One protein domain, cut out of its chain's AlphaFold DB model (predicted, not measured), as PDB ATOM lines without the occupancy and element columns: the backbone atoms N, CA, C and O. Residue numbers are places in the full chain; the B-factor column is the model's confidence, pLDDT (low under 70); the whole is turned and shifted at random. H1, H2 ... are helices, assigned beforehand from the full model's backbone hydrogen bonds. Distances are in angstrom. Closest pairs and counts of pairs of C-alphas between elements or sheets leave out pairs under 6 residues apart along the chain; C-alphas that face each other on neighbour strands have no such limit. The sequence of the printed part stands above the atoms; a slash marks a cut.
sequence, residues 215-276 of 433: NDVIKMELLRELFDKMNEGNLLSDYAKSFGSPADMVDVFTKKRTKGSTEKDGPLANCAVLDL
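This is residues 215 to 276 of the 433 residues of the protein "Deoxycytidylate deaminase" of Bradyrhizobium sp. 323S2 (UniProt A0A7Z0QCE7). One long helix, H1, has a shorter helix, H3, packed at a steep slant on its side, and beyond H3 a long loop runs outward and folds back, with residues 258 to 263 sticking out free at its tip. The chain then returns to where the printed part began: the C-alphas of Asn 215 and Leu 276, the first and last printed, are 7.9 A apart. The printed part has 62 residues with four named helices, in the order H1, H2, H3, H4, and no named strand; its class is all helix, with 35 residues in the helices, and H2 and H4 have four residues each. It is compact, with a radius of gyration of the C-alphas of 12.1 A, and spans 38 by 27 by 16 A, the free loop tip adding to the length.

H1, residues 215 to 232, begins at C-alpha 215 at (158.585, 299.982, 169.859), ends at C-alpha 232 at (156.123, 325.053, 175.338) and is 25.8 A long. A tight link of 5 residues leads to H2, residues 238 to 241, 4.9 A long. A tight link of 4 residues leads to H3, residues 246 to 254, 12.1 A long. A long link of 17 residues leads to H4, residues 272 to 275, 5.2 A long, which ends at C-alpha 275 at (167.747, 301.552, 172.907).

H1 and H3 touch, with 11 pairs of C-alphas within 8 A; the closest are those of Phe 227 and Pro 246, 5.4 A apart. They run opposite ways at a steep tilt of 56 degrees. H1 and H2 are only just apart, their closest C-alphas 8.3 A from each other. H2 and H3 are close but not clearly touching; their closest C-alphas, those of Ala 240 and Met 249, are 7.4 A apart. H3 and H4 are only just apart, at 8.2 A. H4 only just touches H1, with 3 pairs of C-alphas within 8 A, and does so with residues 216 to 219 of H1 alone; the closest C-alphas are those of Lys 219 and Leu 274, 6.7 A apart. H2 and H4 are apart. In H1 and H3 every pair of O i and N i+4 is within hydrogen-bond range; H2 and H4 are too short for such a pair, and in each the one pair of O i and N i+3 is within range.

The two C-alphas farthest apart, those of Gly 233 and Gly 260, are 38.7 A from each other. The printed part has no cut. The long link, residues 255 to 271, has C-alphas 6 to 22 A from the mean of all C-alphas. The mean pLDDT of the printed part is 90.5, and residues 259 to 260 are under 70.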
ATOM      1  N   ASN A 215     157.596 299.438 168.938       92.31
ATOM      2  CA  ASN A 215     158.585 299.982 169.859       92.31
ATOM      3  C   ASN A 215     159.268 301.221 169.275       92.31
ATOM      4  O   ASN A 215     159.462 302.212 169.977       92.31
ATOM      5  N   ASP A 216     159.616 301.181 167.991       90.25
ATOM      6  CA  ASP A 216     160.240 302.312 167.309       90.25
ATOM      7  C   ASP A 216     159.264 303.482 167.158       90.25
ATOM      8  O   ASP A 216     159.644 304.617 167.448       90.25
ATOM      9  N   VAL A 217     157.999 303.210 166.821       91.50
ATOM     10  CA  VAL A 217     156.951 304.241 166.727       91.50
ATOM     11  C   VAL A 217     156.768 304.962 168.065       91.50
ATOM     12  O   VAL A 217     156.884 306.186 168.124       91.50
ATOM     13  N   ILE A 218     156.572 304.216 169.155       93.62
ATOM     14  CA  ILE A 218     156.332 304.801 170.481       93.62
ATOM     15  C   ILE A 218     157.554 305.594 170.967       93.62
ATOM     16  O   ILE A 218     157.402 306.672 171.541       93.62
ATOM     17  N   LYS A 219     158.785 305.130 170.703       93.69
ATOM     18  CA  LYS A 219     159.996 305.904 171.034       93.69
ATOM     19  C   LYS A 219     160.029 307.259 170.322       93.69
ATOM     20  O   LYS A 219     160.406 308.249 170.950       93.69
ATOM     21  N   MET A 220     159.649 307.311 169.043       93.19
ATOM     22  CA  MET A 220     159.584 308.577 168.303       93.19
ATOM     23  C   MET A 220     158.492 309.496 168.857       93.19
ATOM     24  O   MET A 220     158.729 310.691 169.017       93.19
ATOM     25  N   GLU A 221     157.328 308.951 169.217       94.06
ATOM     26  CA  GLU A 221     156.240 309.719 169.837       94.06
ATOM     27  C   GLU A 221     156.655 310.334 171.178       94.06
ATOM     28  O   GLU A 221     156.416 311.520 171.401       94.06
ATOM     29  N   LEU A 222     157.339 309.568 172.034       94.75
ATOM     30  CA  LEU A 222     157.846 310.056 173.321       94.75
ATOM     31  C   LEU A 222     158.907 311.150 173.151       94.75
ATOM     32  O   LEU A 222     158.934 312.115 173.915       94.75
ATOM     33  N   LEU A 223     159.786 311.025 172.151       94.56
ATOM     34  CA  LEU A 223     160.763 312.070 171.837       94.56
ATOM     35  C   LEU A 223     160.100 313.332 171.288       94.56
ATOM     36  O   LEU A 223     160.504 314.437 171.652       94.56
ATOM     37  N   ARG A 224     159.069 313.178 170.453       95.94
ATOM     38  CA  ARG A 224     158.284 314.307 169.956       95.94
ATOM     39  C   ARG A 224     157.607 315.026 171.115       95.94
ATOM     40  O   ARG A 224     157.761 316.235 171.228       95.94
ATOM     41  N   GLU A 225     156.939 314.290 172.002       96.62
ATOM     42  CA  GLU A 225     156.291 314.861 173.186       96.62
ATOM     43  C   GLU A 225     157.301 315.589 174.085       96.62
ATOM     44  O   GLU A 225     157.031 316.693 174.560       96.62
ATOM     45  N   LEU A 226     158.499 315.026 174.274       95.94
ATOM     46  CA  LEU A 226     159.574 315.698 175.001       95.94
ATOM     47  C   LEU A 226     159.939 317.039 174.350       95.94
ATOM     48  O   LEU A 226     160.017 318.052 175.046       95.94
ATOM     49  N   PHE A 227     160.139 317.072 173.030       95.62
ATOM     50  CA  PHE A 227     160.431 318.317 172.318       95.62
ATOM     51  C   PHE A 227     159.264 319.303 172.342       95.62
ATOM     52  O   PHE A 227     159.507 320.496 172.524       95.62
ATOM     53  N   ASP A 228     158.019 318.834 172.242       96.62
ATOM     54  CA  ASP A 228     156.820 319.662 172.390       96.62
ATOM     55  C   ASP A 228     156.825 320.361 173.759       96.62
ATOM     56  O   ASP A 228     156.739 321.589 173.836       96.62
ATOM     57  N   LYS A 229     157.040 319.610 174.849       97.44
ATOM     58  CA  LYS A 229     157.101 320.165 176.213       97.44
ATOM     59  C   LYS A 229     158.283 321.096 176.436       97.44
ATOM     60  O   LYS A 229     158.138 322.122 177.102       97.44
ATOM     61  N   MET A 230     159.438 320.794 175.853       96.75
ATOM     62  CA  MET A 230     160.579 321.709 175.885       96.75
ATOM     63  C   MET A 230     160.297 323.000 175.109       96.75
ATOM     64  O   MET A 230     160.725 324.069 175.542       96.75
ATOM     65  N   ASN A 231     159.576 322.928 173.990       94.88
ATOM     66  CA  ASN A 231     159.208 324.101 173.204       94.88
ATOM     67  C   ASN A 231     158.190 324.980 173.945       94.88
ATOM     68  O   ASN A 231     158.416 326.181 174.073       94.88
ATOM     69  N   GLU A 232     157.124 324.379 174.492       95.56
ATOM     70  CA  GLU A 232     156.123 325.053 175.338       95.56
ATOM     71  C   GLU A 232     156.780 325.760 176.535       95.56
ATOM     72  O   GLU A 232     156.430 326.888 176.879       95.56
ATOM     73  N   GLY A 233     157.780 325.114 177.143       96.75
ATOM     74  CA  GLY A 233     158.563 325.658 178.251       96.75
ATOM     75  C   GLY A 233     159.636 326.679 177.855       96.75
ATOM     76  O   GLY A 233     160.368 327.137 178.728       96.75
ATOM     77  N   ASN A 234     159.766 327.030 176.570       94.81
ATOM     78  CA  ASN A 234     160.830 327.890 176.033       94.81
ATOM     79  C   ASN A 234     162.260 327.404 176.355       94.81
ATOM     80  O   ASN A 234     163.178 328.207 176.504       94.81
ATOM     81  N   LEU A 235     162.462 326.087 176.443       96.38
ATOM     82  CA  LEU A 235     163.758 325.453 176.719       96.38
ATOM     83  C   LEU A 235     164.553 325.121 175.446       96.38
ATOM     84  O   LEU A 235     165.735 324.788 175.530       96.38
ATOM     85  N   LEU A 236     163.925 325.192 174.266       93.94
ATOM     86  CA  LEU A 236     164.596 324.980 172.979       93.94
ATOM     87  C   LEU A 236     165.268 326.264 172.477       93.94
ATOM     88  O   LEU A 236     164.650 327.330 172.450       93.94
ATOM     89  N   SER A 237     166.518 326.141 172.026       94.06
ATOM     90  CA  SER A 237     167.268 327.235 171.399       94.06
ATOM     91  C   SER A 237     166.737 327.573 170.003       94.06
ATOM     92  O   SER A 237     166.108 326.740 169.348       94.06
ATOM     93  N   ASP A 238     167.060 328.767 169.501       93.75
ATOM     94  CA  ASP A 238     166.694 329.175 168.136       93.75
ATOM     95  C   ASP A 238     167.297 328.246 167.074       93.75
ATOM     96  O   ASP A 238     166.656 327.944 166.070       93.75
ATOM     97  N   TYR A 239     168.500 327.716 167.327       91.19
ATOM     98  CA  TYR A 239     169.114 326.706 166.467       91.19
ATOM     99  C   TYR A 239     168.277 325.424 166.406       91.19
ATOM    100  O   TYR A 239     168.019 324.926 165.316       91.19
ATOM    101  N   ALA A 240     167.798 324.907 167.542       90.00
ATOM    102  CA  ALA A 240     166.926 323.731 167.551       90.00
ATOM    103  C   ALA A 240     165.595 324.011 166.830       90.00
ATOM    104  O   ALA A 240     165.172 323.224 165.989       90.00
ATOM    105  N   LYS A 241     164.992 325.180 167.082       91.44
ATOM    106  CA  LYS A 241     163.759 325.635 166.415       91.44
ATOM    107  C   LYS A 241     163.918 325.818 164.902       91.44
ATOM    108  O   LYS A 241     162.942 325.680 164.172       91.44
ATOM    109  N   SER A 242     165.134 326.080 164.414       94.25
ATOM    110  CA  SER A 242     165.404 326.226 162.975       94.25
ATOM    111  C   SER A 242     165.169 324.947 162.161       94.25
ATOM    112  O   SER A 242     164.995 325.030 160.947       94.25
ATOM    113  N   PHE A 243     165.112 323.781 162.815       92.12
ATOM    114  CA  PHE A 243     164.823 322.498 162.169       92.12
ATOM    115  C   PHE A 243     163.327 322.227 161.952       92.12
ATOM    116  O   PHE A 243     162.996 321.217 161.343       92.12
ATOM    117  N   GLY A 244     162.433 323.120 162.395       93.56
ATOM    118  CA  GLY A 244     160.996 323.028 162.135       93.56
ATOM    119  C   GLY A 244     160.173 322.678 163.371       93.56
ATOM    120  O   GLY A 244     160.453 323.143 164.478       93.56
ATOM    121  N   SER A 245     159.111 321.902 163.170       94.56
ATOM    122  CA  SER A 245     158.261 321.421 164.257       94.56
ATOM    123  C   SER A 245     159.003 320.402 165.132       94.56
ATOM    124  O   SER A 245     159.979 319.795 164.692       94.56
ATOM    125  N   PRO A 246     158.535 320.139 166.363       92.75
ATOM    126  CA  PRO A 246     159.079 319.067 167.196       92.75
ATOM    127  C   PRO A 246     159.123 317.695 166.507       92.75
ATOM    128  O   PRO A 246     160.042 316.926 166.766       92.75
ATOM    129  N   ALA A 247     158.196 317.403 165.587       93.56
ATOM    130  CA  ALA A 247     158.247 316.190 164.770       93.56
ATOM    131  C   ALA A 247     159.435 316.203 163.789       93.56
ATOM    132  O   ALA A 247     160.211 315.250 163.767       93.56
ATOM    133  N   ASP A 248     159.635 317.309 163.065       94.19
ATOM    134  CA  ASP A 248     160.776 317.473 162.149       94.19
ATOM    135  C   ASP A 248     162.115 317.358 162.902       94.19
ATOM    136  O   ASP A 248     163.077 316.759 162.416       94.19
ATOM    137  N   MET A 249     162.169 317.876 164.137       94.25
ATOM    138  CA  MET A 249     163.338 317.736 165.006       94.25
ATOM    139  C   MET A 249     163.636 316.272 165.338       94.25
ATOM    140  O   MET A 249     164.803 315.892 165.298       94.25
ATOM    141  N   VAL A 250     162.632 315.442 165.650       93.88
ATOM    142  CA  VAL A 250     162.850 314.007 165.923       93.88
ATOM    143  C   VAL A 250     163.482 313.322 164.716       93.88
ATOM    144  O   VAL A 250     164.495 312.633 164.877       93.88
ATOM    145  N   ASP A 251     162.951 313.560 163.519       91.88
ATOM    146  CA  ASP A 251     163.443 312.928 162.293       91.88
ATOM    147  C   ASP A 251     164.898 313.314 162.016       91.88
ATOM    148  O   ASP A 251     165.747 312.451 161.781       91.88
ATOM    149  N   VAL A 252     165.229 314.604 162.120       92.56
ATOM    150  CA  VAL A 252     166.602 315.083 161.909       92.56
ATOM    151  C   VAL A 252     167.535 314.603 163.022       92.56
ATOM    152  O   VAL A 252     168.677 314.222 162.758       92.56
ATOM    153  N   PHE A 253     167.081 314.616 164.277       93.62
ATOM    154  CA  PHE A 253     167.965 314.405 165.420       93.62
ATOM    155  C   PHE A 253     168.268 312.930 165.643       93.62
ATOM    156  O   PHE A 253     169.355 312.601 166.114       93.62
ATOM    157  N   THR A 254     167.342 312.041 165.293       93.25
ATOM    158  CA  THR A 254     167.512 310.592 165.455       93.25
ATOM    159  C   THR A 254     168.068 309.901 164.205       93.25
ATOM    160  O   THR A 254     168.465 308.736 164.289       93.25
ATOM    161  N   LYS A 255     168.170 310.608 163.065       91.25
ATOM    162  CA  LYS A 255     168.698 310.068 161.803       91.25
ATOM    163  C   LYS A 255     170.087 309.453 161.985       91.25
ATOM    164  O   LYS A 255     171.052 310.138 162.320       91.25
ATOM    165  N   LYS A 256     170.206 308.159 161.687       87.56
ATOM    166  CA  LYS A 256     171.500 307.478 161.559       87.56
ATOM    167  C   LYS A 256     172.082 307.707 160.174       87.56
ATOM    168  O   LYS A 256     171.358 307.683 159.179       87.56
ATOM    169  N   ARG A 257     173.398 307.884 160.102       83.56
ATOM    170  CA  ARG A 257     174.111 307.982 158.830       83.56
ATOM    171  C   ARG A 257     174.005 306.681 158.046       83.56
ATOM    172  O   ARG A 257     174.050 305.578 158.599       83.56
ATOM    173  N   THR A 258     173.959 306.807 156.729       79.69
ATOM    174  CA  THR A 258     174.058 305.653 155.836       79.69
ATOM    175  C   THR A 258     175.495 305.131 155.851       79.69
ATOM    176  O   THR A 258     176.444 305.913 155.726       79.69
ATOM    177  N   LYS A 259     175.683 303.811 155.989       69.62
ATOM    178  CA  LYS A 259     177.019 303.185 155.982       69.62
ATOM    179  C   LYS A 259     177.741 303.535 154.671       69.62
ATOM    180  O   LYS A 259     177.243 303.215 153.597       69.62
ATOM    181  N   GLY A 260     178.903 304.187 154.767       68.25
ATOM    182  CA  GLY A 260     179.691 304.652 153.613       68.25
ATOM    183  C   GLY A 260     179.384 306.078 153.133       68.25
ATOM    184  O   GLY A 260     180.021 306.535 152.188       68.25
ATOM    185  N   SER A 261     178.446 306.787 153.769       75.38
ATOM    186  CA  SER A 261     178.208 308.216 153.516       75.38
ATOM    187  C   SER A 261     179.120 309.110 154.367       75.38
ATOM    188  O   SER A 261     179.579 308.709 155.436       75.38
ATOM    189  N   THR A 262     179.360 310.338 153.899       76.00
ATOM    190  CA  THR A 262     180.058 311.397 154.654       76.00
ATOM    191  C   THR A 262     179.130 312.156 155.609       76.00
ATOM    192  O   THR A 262     179.590 313.040 156.335       76.00
ATOM    193  N   GLU A 263     177.832 311.832 155.613       79.81
ATOM    194  CA  GLU A 263     176.857 312.439 156.514       79.81
ATOM    195  C   GLU A 263     177.170 312.063 157.967       79.81
ATOM    196  O   GLU A 263     177.543 310.929 158.284       79.81
ATOM    197  N   LYS A 264     177.018 313.039 158.863       83.12
ATOM    198  CA  LYS A 264     177.109 312.796 160.301       83.12
ATOM    199  C   LYS A 264     175.781 312.252 160.809       83.12
ATOM    200  O   LYS A 264     174.722 312.590 160.285       83.12
ATOM    201  N   ASP A 265     175.867 311.442 161.854       87.25
ATOM    202  CA  ASP A 265     174.705 311.065 162.645       87.25
ATOM    203  C   ASP A 265     173.996 312.314 163.185       87.25
ATOM    204  O   ASP A 265     174.639 313.308 163.543       87.25
ATOM    205  N   GLY A 266     172.671 312.237 163.279       89.19
ATOM    206  CA  GLY A 266     171.889 313.197 164.036       89.19
ATOM    207  C   GLY A 266     172.342 313.225 165.503       89.19
ATOM    208  O   GLY A 266     172.818 312.212 166.032       89.19
ATOM    209  N   PRO A 267     172.199 314.368 166.197       90.38
ATOM    210  CA  PRO A 267     172.693 314.554 167.565       90.38
ATOM    211  C   PRO A 267     172.186 313.519 168.582       90.38
ATOM    212  O   PRO A 267     172.844 313.291 169.594       90.38
ATOM    213  N   LEU A 268     171.039 312.885 168.329       91.56
ATOM    214  CA  LEU A 268     170.432 311.875 169.196       91.56
ATOM    215  C   LEU A 268     170.482 310.454 168.623       91.56
ATOM    216  O   LEU A 268     170.023 309.534 169.294       91.56
ATOM    217  N   ALA A 269     171.059 310.231 167.439       88.19
ATOM    218  CA  ALA A 269     171.001 308.946 166.729       88.19
ATOM    219  C   ALA A 269     171.598 307.755 167.510       88.19
ATOM    220  O   ALA A 269     171.227 306.601 167.281       88.19
ATOM    221  N   ASN A 270     172.505 308.038 168.449       83.94
ATOM    222  CA  ASN A 270     173.153 307.056 169.325       83.94
ATOM    223  C   ASN A 270     172.792 307.255 170.810       83.94
ATOM    224  O   ASN A 270     173.511 306.798 171.698       83.94
ATOM    225  N   CYS A 271     171.697 307.964 171.100       89.25
ATOM    226  CA  CYS A 271     171.235 308.192 172.464       89.25
ATOM    227  C   CYS A 271     170.636 306.913 173.072       89.25
ATOM    228  O   CYS A 271     169.892 306.188 172.415       89.25
ATOM    229  N   ALA A 272     170.893 306.674 174.363       86.44
ATOM    230  CA  ALA A 272     170.406 305.495 175.085       86.44
ATOM    231  C   ALA A 272     168.870 305.370 175.109       86.44
ATOM    232  O   ALA A 272     168.351 304.268 175.251       86.44
ATOM    233  N   VAL A 273     168.132 306.474 174.946       87.50
ATOM    234  CA  VAL A 273     166.660 306.453 174.844       87.50
ATOM    235  C   VAL A 273     166.171 305.666 173.622       87.50
ATOM    236  O   VAL A 273     165.125 305.027 173.673       87.50
ATOM    237  N   LEU A 274     166.959 305.634 172.541       88.19
ATOM    238  CA  LEU A 274     166.631 304.883 171.329       88.19
ATOM    239  C   LEU A 274     166.834 303.371 171.491       88.19
ATOM    240  O   LEU A 274     166.389 302.599 170.640       88.19
ATOM    241  N   ASP A 275     167.463 302.950 172.590       85.88
ATOM    242  CA  ASP A 275     167.747 301.552 172.907       85.88
ATOM    243  C   ASP A 275     166.691 300.892 173.799       85.88
ATOM    244  O   ASP A 275     166.832 299.712 174.122       85.88
ATOM    245  N   LEU A 276     165.654 301.635 174.198       87.81
ATOM    246  CA  LEU A 276     164.520 301.097 174.943       87.81
ATOM    247  C   LEU A 276     163.802 300.018 174.119       87.81
ATOM    248  O   LEU A 276     163.680 300.124 172.892       87.81
TER     249      LEU A 276